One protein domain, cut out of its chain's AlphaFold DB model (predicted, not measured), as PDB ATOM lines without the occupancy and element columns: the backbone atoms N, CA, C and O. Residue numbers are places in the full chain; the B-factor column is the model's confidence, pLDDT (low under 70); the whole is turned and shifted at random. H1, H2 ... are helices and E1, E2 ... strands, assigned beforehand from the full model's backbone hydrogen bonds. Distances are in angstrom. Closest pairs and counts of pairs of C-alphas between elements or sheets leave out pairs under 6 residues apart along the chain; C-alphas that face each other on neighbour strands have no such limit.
ATOM      1  N   GLY A   3      27.671 -34.103 -32.483       94.50
ATOM      2  CA  GLY A   3      28.557 -34.436 -33.584       94.50
ATOM      3  C   GLY A   3      29.622 -35.429 -33.145       94.50
ATOM      4  O   GLY A   3      30.048 -35.429 -31.990       94.50
ATOM      5  N   CYS A   4      30.024 -36.277 -34.076       95.31
ATOM      6  CA  CYS A   4      30.975 -37.357 -33.884       95.31
ATOM      7  C   CYS A   4      32.162 -37.124 -34.816       95.31
ATOM      8  O   CYS A   4      31.955 -36.800 -35.984       95.31
ATOM      9  N   LEU A   5      33.392 -37.249 -34.312       94.69
ATOM     10  CA  LEU A   5      34.581 -37.219 -35.159       94.69
ATOM     11  C   LEU A   5      34.489 -38.338 -36.193       94.69
ATOM     12  O   LEU A   5      34.542 -39.520 -35.852       94.69
ATOM     13  N   TYR A   6      34.388 -37.979 -37.457       94.69
ATOM     14  CA  TYR A   6      34.225 -38.989 -38.479       94.69
ATOM     15  C   TYR A   6      34.811 -38.516 -39.794       94.69
ATOM     16  O   TYR A   6      34.697 -37.348 -40.163       94.69
ATOM     17  N   SER A   7      35.423 -39.461 -40.487       92.56
ATOM     18  CA  SER A   7      35.887 -39.309 -41.853       92.56
ATOM     19  C   SER A   7      35.563 -40.614 -42.562       92.56
ATOM     20  O   SER A   7      35.985 -41.653 -42.055       92.56
ATOM     21  N   PRO A   8      34.849 -40.578 -43.698       92.12
ATOM     22  CA  PRO A   8      34.647 -41.766 -44.511       92.12
ATOM     23  C   PRO A   8      35.980 -42.462 -44.821       92.12
ATOM     24  O   PRO A   8      36.979 -41.816 -45.148       92.12
ATOM     25  N   THR A   9      35.993 -43.777 -44.663       90.38
ATOM     26  CA  THR A   9      37.106 -44.685 -44.960       90.38
ATOM     27  C   THR A   9      36.974 -45.270 -46.366       90.38
ATOM     28  O   THR A   9      35.980 -45.068 -47.052       90.38
ATOM     29  N   GLU A  10      37.954 -46.054 -46.817       88.62
ATOM     30  CA  GLU A  10      37.828 -46.764 -48.099       88.62
ATOM     31  C   GLU A  10      36.626 -47.724 -48.122       88.62
ATOM     32  O   GLU A  10      35.957 -47.825 -49.146       88.62
ATOM     33  N   MET A  11      36.293 -48.360 -46.991       85.06
ATOM     34  CA  MET A  11      35.124 -49.247 -46.883       85.06
ATOM     35  C   MET A  11      33.803 -48.490 -47.019       85.06
ATOM     36  O   MET A  11      32.829 -49.014 -47.551       85.06
ATOM     37  N   ASP A  12      33.778 -47.236 -46.578       88.38
ATOM     38  CA  ASP A  12      32.622 -46.353 -46.703       88.38
ATOM     39  C   ASP A  12      32.332 -45.973 -48.163       88.38
ATOM     40  O   ASP A  12      31.193 -45.680 -48.525       88.38
ATOM     41  N   HIS A  13      33.361 -46.037 -49.009       88.25
ATOM     42  CA  HIS A  13      33.272 -45.843 -50.450       88.25
ATOM     43  C   HIS A  13      33.140 -47.153 -51.233       88.25
ATOM     44  O   HIS A  13      32.951 -47.093 -52.449       88.25
ATOM     45  N   ASP A  14      33.241 -48.313 -50.574       83.25
ATOM     46  CA  ASP A  14      33.127 -49.604 -51.241       83.25
ATOM     47  C   ASP A  14      31.679 -49.800 -51.691       83.25
ATOM     48  O   ASP A  14      30.759 -49.939 -50.871       83.25
ATOM     49  N   PRO A  15      31.439 -49.818 -53.007       74.25
ATOM     50  CA  PRO A  15      30.089 -49.887 -53.488       74.25
ATOM     51  C   PRO A  15      29.495 -51.285 -53.243       74.25
ATOM     52  O   PRO A  15      28.284 -51.399 -53.181       74.25
ATOM     53  N   VAL A  16      30.277 -52.338 -52.982       79.81
ATOM     54  CA  VAL A  16      29.740 -53.665 -52.624       79.81
ATOM     55  C   VAL A  16      28.937 -53.624 -51.317       79.81
ATOM     56  O   VAL A  16      27.916 -54.305 -51.200       79.81
ATOM     57  N   PHE A  17      29.354 -52.804 -50.347       76.62
ATOM     58  CA  PHE A  17      28.671 -52.700 -49.054       76.62
ATOM     59  C   PHE A  17      27.316 -51.988 -49.151       76.62
ATOM     60  O   PHE A  17      26.383 -52.358 -48.437       76.62
ATOM     61  N   TYR A  18      27.189 -51.015 -50.060       78.94
ATOM     62  CA  TYR A  18      26.023 -50.124 -50.132       78.94
ATOM     63  C   TYR A  18      25.200 -50.224 -51.428       78.94
ATOM     64  O   TYR A  18      24.084 -49.723 -51.455       78.94
ATOM     65  N   GLN A  19      25.664 -50.928 -52.470       68.00
ATOM     66  CA  GLN A  19      24.915 -51.157 -53.724       68.00
ATOM     67  C   GLN A  19      23.646 -51.996 -53.541       68.00
ATOM     68  O   GLN A  19      22.803 -52.037 -54.431       68.00
ATOM     69  N   SER A  20      23.515 -52.707 -52.422       61.22
ATOM     70  CA  SER A  20      22.493 -53.740 -52.248       61.22
ATOM     71  C   SER A  20      21.168 -53.233 -51.675       61.22
ATOM     72  O   SER A  20      20.292 -54.053 -51.446       61.22
ATOM     73  N   ALA A  21      20.968 -51.926 -51.463       57.00
ATOM     74  CA  ALA A  21      19.726 -51.403 -50.872       57.00
ATOM     75  C   ALA A  21      18.458 -51.749 -51.672       57.00
ATOM     76  O   ALA A  21      17.458 -52.125 -51.076       57.00
ATOM     77  N   ASP A  22      18.516 -51.721 -53.010       60.59
ATOM     78  CA  ASP A  22      17.376 -52.111 -53.858       60.59
ATOM     79  C   ASP A  22      17.048 -53.619 -53.761       60.59
ATOM     80  O   ASP A  22      15.947 -54.046 -54.108       60.59
ATOM     81  N   GLU A  23      17.993 -54.436 -53.280       65.38
ATOM     82  CA  GLU A  23      17.832 -55.882 -53.058       65.38
ATOM     83  C   GLU A  23      17.647 -56.246 -51.571       65.38
ATOM     84  O   GLU A  23      17.238 -57.365 -51.253       65.38
ATOM     85  N   LEU A  24      17.936 -55.321 -50.652       74.94
ATOM     86  CA  LEU A  24      17.900 -55.524 -49.208       74.94
ATOM     87  C   LEU A  24      16.704 -54.811 -48.597       74.94
ATOM     88  O   LEU A  24      16.724 -53.605 -48.369       74.94
ATOM     89  N   ASP A  25      15.710 -55.596 -48.199       81.94
ATOM     90  CA  ASP A  25      14.643 -55.132 -47.316       81.94
ATOM     91  C   ASP A  25      15.168 -54.995 -45.873       81.94
ATOM     92  O   ASP A  25      14.875 -55.815 -44.999       81.94
ATOM     93  N   PHE A  26      16.019 -53.995 -45.621       83.19
ATOM     94  CA  PHE A  26      16.586 -53.772 -44.286       83.19
ATOM     95  C   PHE A  26      15.519 -53.353 -43.265       83.19
ATOM     96  O   PHE A  26      15.725 -53.546 -42.072       83.19
ATOM     97  N   GLU A  27      14.374 -52.830 -43.711       84.06
ATOM     98  CA  GLU A  27      13.235 -52.517 -42.839       84.06
ATOM     99  C   GLU A  27      12.625 -53.777 -42.210       84.06
ATOM    100  O   GLU A  27      12.026 -53.710 -41.135       84.06
ATOM    101  N   SER A  28      12.799 -54.933 -42.855       89.56
ATOM    102  CA  SER A  28      12.389 -56.233 -42.320       89.56
ATOM    103  C   SER A  28      13.412 -56.883 -41.379       89.56
ATOM    104  O   SER A  28      13.083 -57.874 -40.720       89.56
ATOM    105  N   MET A  29      14.641 -56.357 -41.307       91.06
ATOM    106  CA  MET A  29      15.708 -56.913 -40.472       91.06
ATOM    107  C   MET A  29      15.525 -56.537 -39.003       91.06
ATOM    108  O   MET A  29      14.986 -55.485 -38.665       91.06
ATOM    109  N   SER A  30      16.016 -57.393 -38.109       94.25
ATOM    110  CA  SER A  30      16.130 -57.039 -36.695       94.25
ATOM    111  C   SER A  30      17.223 -55.991 -36.467       94.25
ATOM    112  O   SER A  30      18.196 -55.917 -37.218       94.25
ATOM    113  N   ASP A  31      17.102 -55.213 -35.388       90.75
ATOM    114  CA  ASP A  31      18.101 -54.202 -35.015       90.75
ATOM    115  C   ASP A  31      19.519 -54.796 -34.925       90.75
ATOM    116  O   ASP A  31      20.477 -54.184 -35.395       90.75
ATOM    117  N   ASP A  32      19.655 -56.015 -34.392       90.88
ATOM    118  CA  ASP A  32      20.940 -56.713 -34.277       90.88
ATOM    119  C   ASP A  32      21.539 -57.060 -35.648       90.88
ATOM    120  O   ASP A  32      22.748 -56.923 -35.848       90.88
ATOM    121  N   GLU A  33      20.713 -57.478 -36.612       91.81
ATOM    122  CA  GLU A  33      21.150 -57.760 -37.986       91.81
ATOM    123  C   GLU A  33      21.558 -56.478 -38.715       91.81
ATOM    124  O   GLU A  33      22.587 -56.456 -39.394       91.81
ATOM    125  N   ILE A  34      20.792 -55.399 -38.532       91.12
ATOM    126  CA  ILE A  34      21.100 -54.076 -39.085       91.12
ATOM    127  C   ILE A  34      22.444 -53.591 -38.535       91.12
ATOM    128  O   ILE A  34      23.323 -53.196 -39.302       91.12
ATOM    129  N   ILE A  35      22.636 -53.643 -37.214       91.69
ATOM    130  CA  ILE A  35      23.890 -53.230 -36.579       91.69
ATOM    131  C   ILE A  35      25.032 -54.121 -37.069       91.69
ATOM    132  O   ILE A  35      26.050 -53.599 -37.511       91.69
ATOM    133  N   ALA A  36      24.879 -55.445 -37.066       89.81
ATOM    134  CA  ALA A  36      25.928 -56.357 -37.519       89.81
ATOM    135  C   ALA A  36      26.333 -56.134 -38.986       89.81
ATOM    136  O   ALA A  36      27.494 -56.337 -39.333       89.81
ATOM    137  N   ARG A  37      25.395 -55.715 -39.846       89.00
ATOM    138  CA  ARG A  37      25.642 -55.504 -41.276       89.00
ATOM    139  C   ARG A  37      26.206 -54.125 -41.609       89.00
ATOM    140  O   ARG A  37      27.072 -54.027 -42.471       89.00
ATOM    141  N   PHE A  38      25.695 -53.075 -40.969       91.31
ATOM    142  CA  PHE A  38      25.991 -51.681 -41.323       91.31
ATOM    143  C   PHE A  38      26.908 -50.966 -40.320       91.31
ATOM    144  O   PHE A  38      27.142 -49.754 -40.440       91.31
ATOM    145  N   SER A  39      27.417 -51.687 -39.318       91.88
ATOM    146  CA  SER A  39      28.405 -51.159 -38.382       91.88
ATOM    147  C   SER A  39      29.837 -51.514 -38.752       91.88
ATOM    148  O   SER A  39      30.106 -52.465 -39.478       91.88
ATOM    149  N   ASP A  40      30.753 -50.705 -38.239       92.12
ATOM    150  CA  ASP A  40      32.189 -50.948 -38.263       92.12
ATOM    151  C   ASP A  40      32.807 -50.510 -36.925       92.12
ATOM    152  O   ASP A  40      32.121 -49.912 -36.082       92.12
ATOM    153  N   ASP A  41      34.078 -50.830 -36.702       91.38
ATOM    154  CA  ASP A  41      34.799 -50.432 -35.499       91.38
ATOM    155  C   ASP A  41      35.124 -48.926 -35.515       91.38
ATOM    156  O   ASP A  41      35.865 -48.397 -36.344       91.38
ATOM    157  N   GLY A  42      34.564 -48.215 -34.540       92.00
ATOM    158  CA  GLY A  42      34.766 -46.800 -34.297       92.00
ATOM    159  C   GLY A  42      36.027 -46.448 -33.502       92.00
ATOM    160  O   GLY A  42      36.314 -45.260 -33.327       92.00
ATOM    161  N   ASN A  43      36.792 -47.430 -33.019       89.56
ATOM    162  CA  ASN A  43      37.966 -47.226 -32.164       89.56
ATOM    163  C   ASN A  43      39.051 -46.361 -32.806       89.56
ATOM    164  O   ASN A  43      39.800 -45.682 -32.099       89.56
ATOM    165  N   MET A  44      39.155 -46.365 -34.138       90.06
ATOM    166  CA  MET A  44      40.150 -45.562 -34.851       90.06
ATOM    167  C   MET A  44      39.878 -44.055 -34.773       90.06
ATOM    168  O   MET A  44      40.798 -43.255 -34.928       90.06
ATOM    169  N   TYR A  45      38.643 -43.643 -34.476       91.12
ATOM    170  CA  TYR A  45      38.261 -42.234 -34.439       91.12
ATOM    171  C   TYR A  45      38.581 -41.562 -33.109       91.12
ATOM    172  O   TYR A  45      37.886 -40.622 -32.751       91.12
ATOM    173  N   ARG A  46      39.594 -41.996 -32.351       89.06
ATOM    174  CA  ARG A  46      39.945 -41.408 -31.045       89.06
ATOM    175  C   ARG A  46      40.315 -39.935 -31.172       89.06
ATOM    176  O   ARG A  46      41.318 -39.575 -31.788       89.06
ATOM    177  N   GLY A  47      39.507 -39.085 -30.549       77.62
ATOM    178  CA  GLY A  47      39.739 -37.656 -30.538       77.62
ATOM    179  C   GLY A  47      40.508 -37.150 -29.336       77.62
ATOM    180  O   GLY A  47      40.188 -37.498 -28.203       77.62
ATOM    181  N   SER A  48      41.494 -36.283 -29.574       76.12
ATOM    182  CA  SER A  48      42.048 -35.438 -28.517       76.12
ATOM    183  C   SER A  48      41.299 -34.102 -28.492       76.12
ATOM    184  O   SER A  48      41.183 -33.462 -29.540       76.12
ATOM    185  N   PRO A  49      40.845 -33.627 -27.318       67.69
ATOM    186  CA  PRO A  49      40.239 -32.303 -27.176       67.69
ATOM    187  C   PRO A  49      41.125 -31.151 -27.674       67.69
ATOM    188  O   PRO A  49      40.618 -30.075 -27.972       67.69
ATOM    189  N   GLU A  50      42.441 -31.361 -27.743       73.62
ATOM    190  CA  GLU A  50      43.428 -30.317 -28.041       73.62
ATOM    191  C   GLU A  50      43.712 -30.147 -29.538       73.62
ATOM    192  O   GLU A  50      44.155 -29.081 -29.959       73.62
ATOM    193  N   THR A  51      43.475 -31.180 -30.353       72.75
ATOM    194  CA  THR A  51      43.879 -31.199 -31.772       72.75
ATOM    195  C   THR A  51      42.709 -31.132 -32.750       72.75
ATOM    196  O   THR A  51      42.927 -31.063 -33.959       72.75
ATOM    197  N   GLN A  52      41.474 -31.149 -32.247       72.12
ATOM    198  CA  GLN A  52      40.276 -31.243 -33.077       72.12
ATOM    199  C   GLN A  52      39.613 -29.894 -33.320       72.12
ATOM    200  O   GLN A  52      39.365 -29.117 -32.400       72.12
ATOM    201  N   PHE A  53      39.260 -29.658 -34.583       72.94
ATOM    202  CA  PHE A  53      38.512 -28.482 -35.017       72.94
ATOM    203  C   PHE A  53      37.049 -28.847 -35.276       72.94
ATOM    204  O   PHE A  53      36.744 -29.956 -35.713       72.94
ATOM    205  N   ASP A  54      36.138 -27.893 -35.063       72.19
ATOM    206  CA  ASP A  54      34.686 -28.107 -35.188       72.19
ATOM    207  C   ASP A  54      34.255 -28.644 -36.569       72.19
ATOM    208  O   ASP A  54      33.232 -29.314 -36.671       72.19
ATOM    209  N   GLY A  55      35.050 -28.414 -37.621       79.06
ATOM    210  CA  GLY A  55      34.780 -28.902 -38.980       79.06
ATOM    211  C   GLY A  55      35.019 -30.399 -39.213       79.06
ATOM    212  O   GLY A  55      34.756 -30.871 -40.310       79.06
ATOM    213  N   GLN A  56      35.525 -31.144 -38.227       87.19
ATOM    214  CA  GLN A  56      35.784 -32.589 -38.352       87.19
ATOM    215  C   GLN A  56      34.638 -33.457 -37.805       87.19
ATOM    216  O   GLN A  56      34.711 -34.685 -37.844       87.19
ATOM    217  N   TYR A  57      33.593 -32.834 -37.252       92.19
ATOM    218  CA  TYR A  57      32.489 -33.553 -36.627       92.19
ATOM    219  C   TYR A  57      31.308 -33.693 -37.580       92.19
ATOM    220  O   TYR A  57      30.763 -32.708 -38.076       92.19
ATOM    221  N   TRP A  58      30.856 -34.928 -37.760       94.75
ATOM    222  CA  TRP A  58      29.654 -35.255 -38.511       94.75
ATOM    223  C   TRP A  58      28.434 -35.304 -37.594       94.75
ATOM    224  O   TRP A  58      28.560 -35.726 -36.442       94.75
ATOM    225  N   PRO A  59      27.241 -34.911 -38.075       95.50
ATOM    226  CA  PRO A  59      25.983 -35.208 -37.408       95.50
ATOM    227  C   PRO A  59      25.889 -36.673 -37.005       95.50
ATOM    228  O   PRO A  59      26.085 -37.565 -37.827       95.50
ATOM    229  N   CYS A  60      25.570 -36.925 -35.740       96.56
ATOM    230  CA  CYS A  60      25.384 -38.286 -35.263       96.56
ATOM    231  C   CYS A  60      24.340 -38.381 -34.151       96.56
ATOM    232  O   CYS A  60      24.007 -37.396 -33.484       96.56
ATOM    233  N   ALA A  61      23.847 -39.599 -33.939       96.75
ATOM    234  CA  ALA A  61      23.005 -39.967 -32.814       96.75
ATOM    235  C   ALA A  61      23.699 -41.046 -31.978       96.75
ATOM    236  O   ALA A  61      24.197 -42.030 -32.518       96.75
ATOM    237  N   VAL A  62      23.712 -40.868 -30.657       95.81
ATOM    238  CA  VAL A  62      24.141 -41.915 -29.725       95.81
ATOM    239  C   VAL A  62      22.967 -42.865 -29.536       95.81
ATOM    240  O   VAL A  62      21.905 -42.434 -29.094       95.81
ATOM    241  N   VAL A  63      23.153 -44.128 -29.911       95.19
ATOM    242  CA  VAL A  63      22.105 -45.158 -29.871       95.19
ATOM    243  C   VAL A  63      22.152 -45.888 -28.536       95.19
ATOM    244  O   VAL A  63      21.139 -46.006 -27.855       95.19
ATOM    245  N   PHE A  64      23.345 -46.334 -28.146       93.06
ATOM    246  CA  PHE A  64      23.560 -47.104 -26.930       93.06
ATOM    247  C   PHE A  64      24.935 -46.798 -26.330       93.06
ATOM    248  O   PHE A  64      25.887 -46.502 -27.053       93.06
ATOM    249  N   GLN A  65      25.025 -46.854 -25.004       92.31
ATOM    250  CA  GLN A  65      26.278 -46.762 -24.261       92.31
ATOM    251  C   GLN A  65      26.697 -48.173 -23.857       92.31
ATOM    252  O   GLN A  65      25.993 -48.814 -23.078       92.31
ATOM    253  N   ASP A  66      27.836 -48.635 -24.363       84.06
ATOM    254  CA  ASP A  66      28.386 -49.940 -24.020       84.06
ATOM    255  C   ASP A  66      29.237 -49.829 -22.751       84.06
ATOM    256  O   ASP A  66      30.365 -49.330 -22.766       84.06
ATOM    257  N   ASN A  67      28.638 -50.238 -21.632       74.00
ATOM    258  CA  ASN A  67      29.280 -50.239 -20.317       74.00
ATOM    259  C   ASN A  67      29.994 -51.553 -19.999       74.00
ATOM    260  O   ASN A  67      30.873 -51.551 -19.147       74.00
ATOM    261  N   ASP A  68      29.610 -52.644 -20.661       67.44
ATOM    262  CA  ASP A  68      30.037 -54.000 -20.301       67.44
ATOM    263  C   ASP A  68      31.006 -54.593 -21.336       67.44
ATOM    264  O   ASP A  68      31.385 -55.760 -21.242       67.44
ATOM    265  N   GLY A  69      31.380 -53.810 -22.355       63.31
ATOM    266  CA  GLY A  69      32.134 -54.308 -23.498       63.31
ATOM    267  C   GLY A  69      31.343 -55.360 -24.274       63.31
ATOM    268  O   GLY A  69      31.927 -56.300 -24.803       63.31
ATOM    269  N   ALA A  70      30.014 -55.237 -24.333       64.38
ATOM    270  CA  ALA A  70      29.150 -56.168 -25.051       64.38
ATOM    271  C   ALA A  70      29.519 -56.263 -26.542       64.38
ATOM    272  O   ALA A  70      29.324 -57.311 -27.163       64.38
ATOM    273  N   PHE A  71      30.091 -55.194 -27.106       64.06
ATOM    274  CA  PHE A  71      30.642 -55.213 -28.457       64.06
ATOM    275  C   PHE A  71      32.107 -55.673 -28.502       64.06
ATOM    276  O   PHE A  71      32.532 -56.179 -29.545       64.06
ATOM    277  N   ALA A  72      32.854 -55.556 -27.393       56.50
ATOM    278  CA  ALA A  72      34.286 -55.845 -27.283       56.50
ATOM    279  C   ALA A  72      34.546 -57.354 -27.347       56.50
ATOM    280  O   ALA A  72      34.746 -58.041 -26.348       56.50
ATOM    281  N   ARG A  73      34.513 -57.887 -28.569       54.06
ATOM    282  CA  ARG A  73      34.750 -59.304 -28.870       54.06
ATOM    283  C   ARG A  73      36.222 -59.703 -28.916       54.06
ATOM    284  O   ARG A  73      36.491 -60.883 -29.120       54.06
ATOM    285  N   ASP A  74      37.149 -58.766 -28.740       53.53
ATOM    286  CA  ASP A  74      38.580 -59.058 -28.794       53.53
ATOM    287  C   ASP A  74      39.219 -59.004 -27.400       53.53
ATOM    288  O   ASP A  74      39.017 -58.057 -26.637       53.53
ATOM    289  N   GLU A  75      40.002 -60.035 -27.079       54.75
ATOM    290  CA  GLU A  75      40.672 -60.273 -25.792       54.75
ATOM    291  C   GLU A  75      41.885 -59.343 -25.595       54.75
ATOM    292  O   GLU A  75      42.954 -59.757 -25.137       54.75
ATOM    293  N   SER A  76      41.755 -58.068 -25.963       52.53
ATOM    294  CA  SER A  76      42.803 -57.090 -25.700       52.53
ATOM    295  C   SER A  76      42.970 -56.899 -24.184       52.53
ATOM    296  O   SER A  76      41.974 -56.868 -23.454       52.53
ATOM    297  N   PRO A  77      44.217 -56.809 -23.675       48.41
ATOM    298  CA  PRO A  77      44.499 -56.830 -22.246       48.41
ATOM    299  C   PRO A  77      43.707 -55.757 -21.500       48.41
ATOM    300  O   PRO A  77      43.758 -54.582 -21.860       48.41
ATOM    301  N   LYS A  78      42.999 -56.179 -20.446       50.56
ATOM    302  CA  LYS A  78      42.301 -55.300 -19.507       50.56
ATOM    303  C   LYS A  78      43.314 -54.415 -18.780       50.56
ATOM    304  O   LYS A  78      43.820 -54.791 -17.727       50.56
ATOM    305  N   ASP A  79      43.625 -53.262 -19.356       57.12
ATOM    306  CA  ASP A  79      44.155 -52.141 -18.590       57.12
ATOM    307  C   ASP A  79      43.044 -51.664 -17.637       57.12
ATOM    308  O   ASP A  79      41.872 -51.641 -18.014       57.12
ATOM    309  N   ASP A  80      43.395 -51.304 -16.400       55.94
ATOM    310  CA  ASP A  80      42.492 -51.116 -15.241       55.94
ATOM    311  C   ASP A  80      41.449 -49.970 -15.363       55.94
ATOM    312  O   ASP A  80      40.871 -49.512 -14.373       55.94
ATOM    313  N   LYS A  81      41.194 -49.466 -16.571       61.16
ATOM    314  CA  LYS A  81      40.157 -48.481 -16.882       61.16
ATOM    315  C   LYS A  81      39.427 -48.916 -18.148       61.16
ATOM    316  O   LYS A  81      39.818 -48.514 -19.240       61.16
ATOM    317  N   GLU A  82      38.368 -49.710 -17.994       67.75
ATOM    318  CA  GLU A  82      37.422 -49.977 -19.084       67.75
ATOM    319  C   GLU A  82      36.898 -48.620 -19.603       67.75
ATOM    320  O   GLU A  82      36.208 -47.872 -18.904       67.75
ATOM    321  N   GLU A  83      37.350 -48.234 -20.798       77.31
ATOM    322  CA  GLU A  83      36.952 -46.985 -21.438       77.31
ATOM    323  C   GLU A  83      35.514 -47.146 -21.936       77.31
ATOM    324  O   GLU A  83      35.217 -48.048 -22.712       77.31
ATOM    325  N   ILE A  84      34.612 -46.273 -21.482       87.06
ATOM    326  CA  ILE A  84      33.207 -46.311 -21.900       87.06
ATOM    327  C   ILE A  84      33.134 -46.049 -23.408       87.06
ATOM    328  O   ILE A  84      33.557 -44.984 -23.880       87.06
ATOM    329  N   THR A  85      32.531 -46.983 -24.139       92.44
ATOM    330  CA  THR A  85      32.311 -46.870 -25.584       92.44
ATOM    331  C   THR A  85      30.826 -46.760 -25.918       92.44
ATOM    332  O   THR A  85      29.952 -46.880 -25.058       92.44
ATOM    333  N   TYR A  86      30.527 -46.429 -27.172       94.19
ATOM    334  CA  TYR A  86      29.172 -46.153 -27.633       94.19
ATOM    335  C   TYR A  86      28.915 -46.817 -28.983       94.19
ATOM    336  O   TYR A  86      29.813 -46.942 -29.815       94.19
ATOM    337  N   LEU A  87      27.654 -47.172 -29.217       95.38
ATOM    338  CA  LEU A  87      27.113 -47.368 -30.555       95.38
ATOM    339  C   LEU A  87      26.564 -46.025 -31.032       95.38
ATOM    340  O   LEU A  87      25.657 -45.453 -30.411       95.38
ATOM    341  N   VAL A  88      27.098 -45.520 -32.138       96.81
ATOM    342  CA  VAL A  88      26.640 -44.264 -32.742       96.81
ATOM    343  C   VAL A  88      26.153 -44.498 -34.162       96.81
ATOM    344  O   VAL A  88      26.717 -45.301 -34.898       96.81
ATOM    345  N   ARG A  89      25.110 -43.770 -34.559       97.06
ATOM    346  CA  ARG A  89      24.667 -43.664 -35.949       97.06
ATOM    347  C   ARG A  89      25.218 -42.380 -36.544       97.06
ATOM    348  O   ARG A  89      24.903 -41.297 -36.045       97.06
ATOM    349  N   ILE A  90      25.983 -42.493 -37.620       96.94
ATOM    350  CA  ILE A  90      26.453 -41.349 -38.398       96.94
ATOM    351  C   ILE A  90      25.358 -40.936 -39.383       96.94
ATOM    352  O   ILE A  90      24.651 -41.768 -39.947       96.94
ATOM    353  N   SER A  91      25.165 -39.632 -39.542       96.44
ATOM    354  CA  SER A  91      24.252 -39.044 -40.525       96.44
ATOM    355  C   SER A  91      25.044 -38.193 -41.512       96.44
ATOM    356  O   SER A  91      26.068 -37.617 -41.141       96.44
ATOM    357  N   GLN A  92      24.562 -38.086 -42.752       95.19
ATOM    358  CA  GLN A  92      25.230 -37.304 -43.791       95.19
ATOM    359  C   GLN A  92      25.457 -35.859 -43.341       95.19
ATOM    360  O   GLN A  92      24.537 -35.164 -42.895       95.19
ATOM    361  N   HIS A  93      26.695 -35.385 -43.485       92.19
ATOM    362  CA  HIS A  93      27.011 -33.986 -43.262       92.19
ATOM    363  C   HIS A  93      26.663 -33.174 -44.530       92.19
ATOM    364  O   HIS A  93      27.256 -33.418 -45.579       92.19
ATOM    365  N   PRO A  94      25.780 -32.154 -44.465       88.62
ATOM    366  CA  PRO A  94      25.305 -31.429 -45.656       88.62
ATOM    367  C   PRO A  94      26.388 -30.712 -46.474       88.62
ATOM    368  O   PRO A  94      26.176 -30.387 -47.634       88.62
ATOM    369  N   ALA A  95      27.530 -30.405 -45.854       89.31
ATOM    370  CA  ALA A  95      28.671 -29.773 -46.525       89.31
ATOM    371  C   ALA A  95      29.601 -30.749 -47.274       89.31
ATOM    372  O   ALA A  95      30.536 -30.288 -47.922       89.31
ATOM    373  N   HIS A  96      29.388 -32.062 -47.159       89.38
ATOM    374  CA  HIS A  96      30.192 -33.082 -47.833       89.38
ATOM    375  C   HIS A  96      29.405 -33.728 -48.973       89.38
ATOM    376  O   HIS A  96      28.173 -33.710 -48.976       89.38
ATOM    377  N   GLU A  97      30.126 -34.314 -49.930       92.38
ATOM    378  CA  GLU A  97      29.510 -35.102 -50.998       92.38
ATOM    379  C   GLU A  97      28.696 -36.268 -50.409       92.38
ATOM    380  O   GLU A  97      29.125 -36.860 -49.402       92.38
ATOM    381  N   PRO A  98      27.524 -36.589 -50.998       93.69
ATOM    382  CA  PRO A  98      26.717 -37.729 -50.580       93.69
ATOM    383  C   PRO A  98      27.550 -39.006 -50.548       93.69
ATOM    384  O   PRO A  98      28.234 -39.341 -51.516       93.69
ATOM    385  N   GLN A  99      27.514 -39.698 -49.416       93.00
ATOM    386  CA  GLN A  99      28.169 -40.994 -49.267       93.00
ATOM    387  C   GLN A  99      27.273 -42.105 -49.832       93.00
ATOM    388  O   GLN A  99      26.058 -41.912 -49.910       93.00
ATOM    389  N   PRO A 100      27.818 -43.278 -50.196       92.06
ATOM    390  CA  PRO A 100      27.013 -44.379 -50.725       92.06
ATOM    391  C   PRO A 100      25.814 -44.749 -49.840       92.06
ATOM    392  O   PRO A 100      24.714 -44.903 -50.362       92.06
ATOM    393  N   TRP A 101      25.967 -44.800 -48.510       91.50
ATOM    394  CA  TRP A 101      24.820 -45.044 -47.620       91.50
ATOM    395  C   TRP A 101      23.745 -43.961 -47.696       91.50
ATOM    396  O   TRP A 101      22.576 -44.271 -47.543       91.50
ATOM    397  N   ASP A 102      24.116 -42.702 -47.927       92.50
ATOM    398  CA  ASP A 102      23.163 -41.592 -48.002       92.50
ATOM    399  C   ASP A 102      22.369 -41.664 -49.308       92.50
ATOM    400  O   ASP A 102      21.149 -41.553 -49.301       92.50
ATOM    401  N   VAL A 103      23.061 -41.954 -50.416       91.25
ATOM    402  CA  VAL A 103      22.453 -42.152 -51.740       91.25
ATOM    403  C   VAL A 103      21.464 -43.318 -51.740       91.25
ATOM    404  O   VAL A 103      20.438 -43.248 -52.410       91.25
ATOM    405  N   HIS A 104      21.774 -44.374 -50.991       89.44
ATOM    406  CA  HIS A 104      20.970 -45.589 -50.908       89.44
ATOM    407  C   HIS A 104      20.023 -45.626 -49.696       89.44
ATOM    408  O   HIS A 104      19.431 -46.666 -49.426       89.44
ATOM    409  N   GLU A 105      19.889 -44.520 -48.956       90.44
ATOM    410  CA  GLU A 105      19.043 -44.401 -47.755       90.44
ATOM    411  C   GLU A 105      19.331 -45.457 -46.660       90.44
ATOM    412  O   GLU A 105      18.486 -45.775 -45.821       90.44
ATOM    413  N   LEU A 106      20.561 -45.973 -46.619       90.75
ATOM    414  CA  LEU A 106      21.023 -46.966 -45.656       90.75
ATOM    415  C   LEU A 106      21.590 -46.309 -44.387       90.75
ATOM    416  O   LEU A 106      22.118 -45.190 -44.413       90.75
ATOM    417  N   PRO A 107      21.526 -46.991 -43.231       93.06
ATOM    418  CA  PRO A 107      22.155 -46.489 -42.022       93.06
ATOM    419  C   PRO A 107      23.675 -46.711 -42.040       93.06
ATOM    420  O   PRO A 107      24.175 -47.666 -42.626       93.06
ATOM    421  N   ARG A 108      24.409 -45.865 -41.307       95.06
ATOM    422  CA  ARG A 108      25.828 -46.068 -40.991       95.06
ATOM    423  C   ARG A 108      26.035 -46.060 -39.485       95.06
ATOM    424  O   ARG A 108      25.751 -45.053 -38.832       95.06
ATOM    425  N   PHE A 109      26.538 -47.162 -38.937       95.81
ATOM    426  CA  PHE A 109      26.812 -47.299 -37.508       95.81
ATOM    427  C   PHE A 109      28.308 -47.436 -37.225       95.81
ATOM    428  O   PHE A 109      29.059 -47.957 -38.044       95.81
ATOM    429  N   LEU A 110      28.732 -47.002 -36.040       95.31
ATOM    430  CA  LEU A 110      30.055 -47.293 -35.492       95.31
ATOM    431  C   LEU A 110      29.895 -47.881 -34.092       95.31
ATOM    432  O   LEU A 110      29.241 -47.279 -33.236       95.31
ATOM    433  N   THR A 111      30.482 -49.055 -33.884       94.06
ATOM    434  CA  THR A 111      30.599 -49.718 -32.574       94.06
ATOM    435  C   THR A 111      31.889 -49.285 -31.887       94.06
ATOM    436  O   THR A 111      32.731 -48.650 -32.516       94.06
ATOM    437  N   HIS A 112      32.051 -49.583 -30.595       91.38
ATOM    438  CA  HIS A 112      33.256 -49.229 -29.826       91.38
ATOM    439  C   HIS A 112      33.652 -47.752 -29.920       91.38
ATOM    440  O   HIS A 112      34.818 -47.379 -29.793       91.38
ATOM    441  N   TYR A 113      32.684 -46.877 -30.175       93.44
ATOM    442  CA  TYR A 113      32.987 -45.504 -30.502       93.44
ATOM    443  C   TYR A 113      33.394 -44.761 -29.220       93.44
ATOM    444  O   TYR A 113      32.607 -44.716 -28.268       93.44
ATOM    445  N   PRO A 114      34.611 -44.199 -29.136       92.44
ATOM    446  CA  PRO A 114      35.137 -43.678 -27.880       92.44
ATOM    447  C   PRO A 114      34.421 -42.393 -27.456       92.44
ATOM    448  O   PRO A 114      34.099 -41.521 -28.272       92.44
ATOM    449  N   ARG A 115      34.219 -42.222 -26.141       91.19
ATOM    450  CA  ARG A 115      33.544 -41.035 -25.584       91.19
ATOM    451  C   ARG A 115      34.181 -39.722 -26.030       91.19
ATOM    452  O   ARG A 115      33.466 -38.732 -26.216       91.19
ATOM    453  N   SER A 116      35.507 -39.692 -26.133       90.75
ATOM    454  CA  SER A 116      36.292 -38.505 -26.487       90.75
ATOM    455  C   SER A 116      35.977 -37.969 -27.884       90.75
ATOM    456  O   SER A 116      36.181 -36.787 -28.151       90.75
ATOM    457  N   SER A 117      35.394 -38.802 -28.740       93.56
ATOM    458  CA  SER A 117      35.072 -38.478 -30.130       93.56
ATOM    459  C   SER A 117      33.651 -37.966 -30.323       93.56
ATOM    460  O   SER A 117      33.295 -37.523 -31.413       93.56
ATOM    461  N   ILE A 118      32.844 -37.974 -29.259       93.50
ATOM    462  CA  ILE A 118      31.480 -37.445 -29.242       93.50
ATOM    463  C   ILE A 118      31.491 -36.047 -28.622       93.50
ATOM    464  O   ILE A 118      31.860 -35.859 -27.455       93.50
ATOM    465  N   ARG A 119      30.997 -35.060 -29.370       92.31
ATOM    466  CA  ARG A 119      30.901 -33.668 -28.930       92.31
ATOM    467  C   ARG A 119      29.471 -33.151 -28.981       92.31
ATOM    468  O   ARG A 119      28.741 -33.323 -29.955       92.31
ATOM    469  N   TYR A 120      29.077 -32.470 -27.910       90.50
ATOM    470  CA  TYR A 120      27.786 -31.802 -27.821       90.50
ATOM    471  C   TYR A 120      27.956 -30.327 -28.153       90.50
ATOM    472  O   TYR A 120      28.647 -29.585 -27.456       90.50
ATOM    473  N   PHE A 121      27.291 -29.900 -29.214       86.56
ATOM    474  CA  PHE A 121      27.251 -28.517 -29.647       86.56
ATOM    475  C   PHE A 121      25.970 -27.862 -29.146       86.56
ATOM    476  O   PHE A 121      24.850 -28.350 -29.377       86.56
ATOM    477  N   VAL A 122      26.133 -26.713 -28.498       82.12
ATOM    478  CA  VAL A 122      25.017 -25.828 -28.179       82.12
ATOM    479  C   VAL A 122      24.559 -25.201 -29.488       82.12
ATOM    480  O   VAL A 122      25.311 -24.480 -30.139       82.12
ATOM    481  N   LYS A 123      23.328 -25.499 -29.906       73.31
ATOM    482  CA  LYS A 123      22.789 -24.900 -31.125       73.31
ATOM    483  C   LYS A 123      22.533 -23.408 -30.851       73.31
ATOM    484  O   LYS A 123      21.792 -23.105 -29.909       73.31
ATOM    485  N   PRO A 124      23.109 -22.483 -31.642       69.00
ATOM    486  CA  PRO A 124      22.838 -21.062 -31.486       69.00
ATOM    487  C   PRO A 124      21.334 -20.807 -31.583       69.00
ATOM    488  O   PRO A 124      20.636 -21.462 -32.361       69.00
TER     489      PRO A 124
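This is residues 3 to 124 of the 157 residues of the protein "Hypothetical protein" of Amphiprora paludosa (UniProt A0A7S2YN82). With little regular structure, loops surround one strongly twisted sheet; H2 stands up from it and residues 73 to 81 stick out. The 122 printed residues include three named helices and six strands; the mixed sheet runs E2 E5 E4 E3 E1 E6. The class is mixed, under half the residues in named elements; the whole is compact, with radius of gyration of the C-alphas 15.1 A and spans of 45, 38 and 26 A.

E1 is residues 3 to 5, from C-alpha 3 at (28.557, -34.436, -33.584); H1 is residues 15 to 18, H2 31 to 38, E2 39 to 41, E3 57 to 66, E4 85 to 90, H3 100 to 103, E5 108 to 114 and E6 118 to 120, which ends with C-alpha 120 at (27.786, -31.802, -27.821).

E3 bends by 75 degrees at residue 63 and makes a hairpin with E4, N 61 and O 89 being 2.9 A apart. H1 and H3 only just touch, with 3 pairs of C-alphas within 8 A.

The printed part has no cut; residues 68 to 82 are under pLDDT 70.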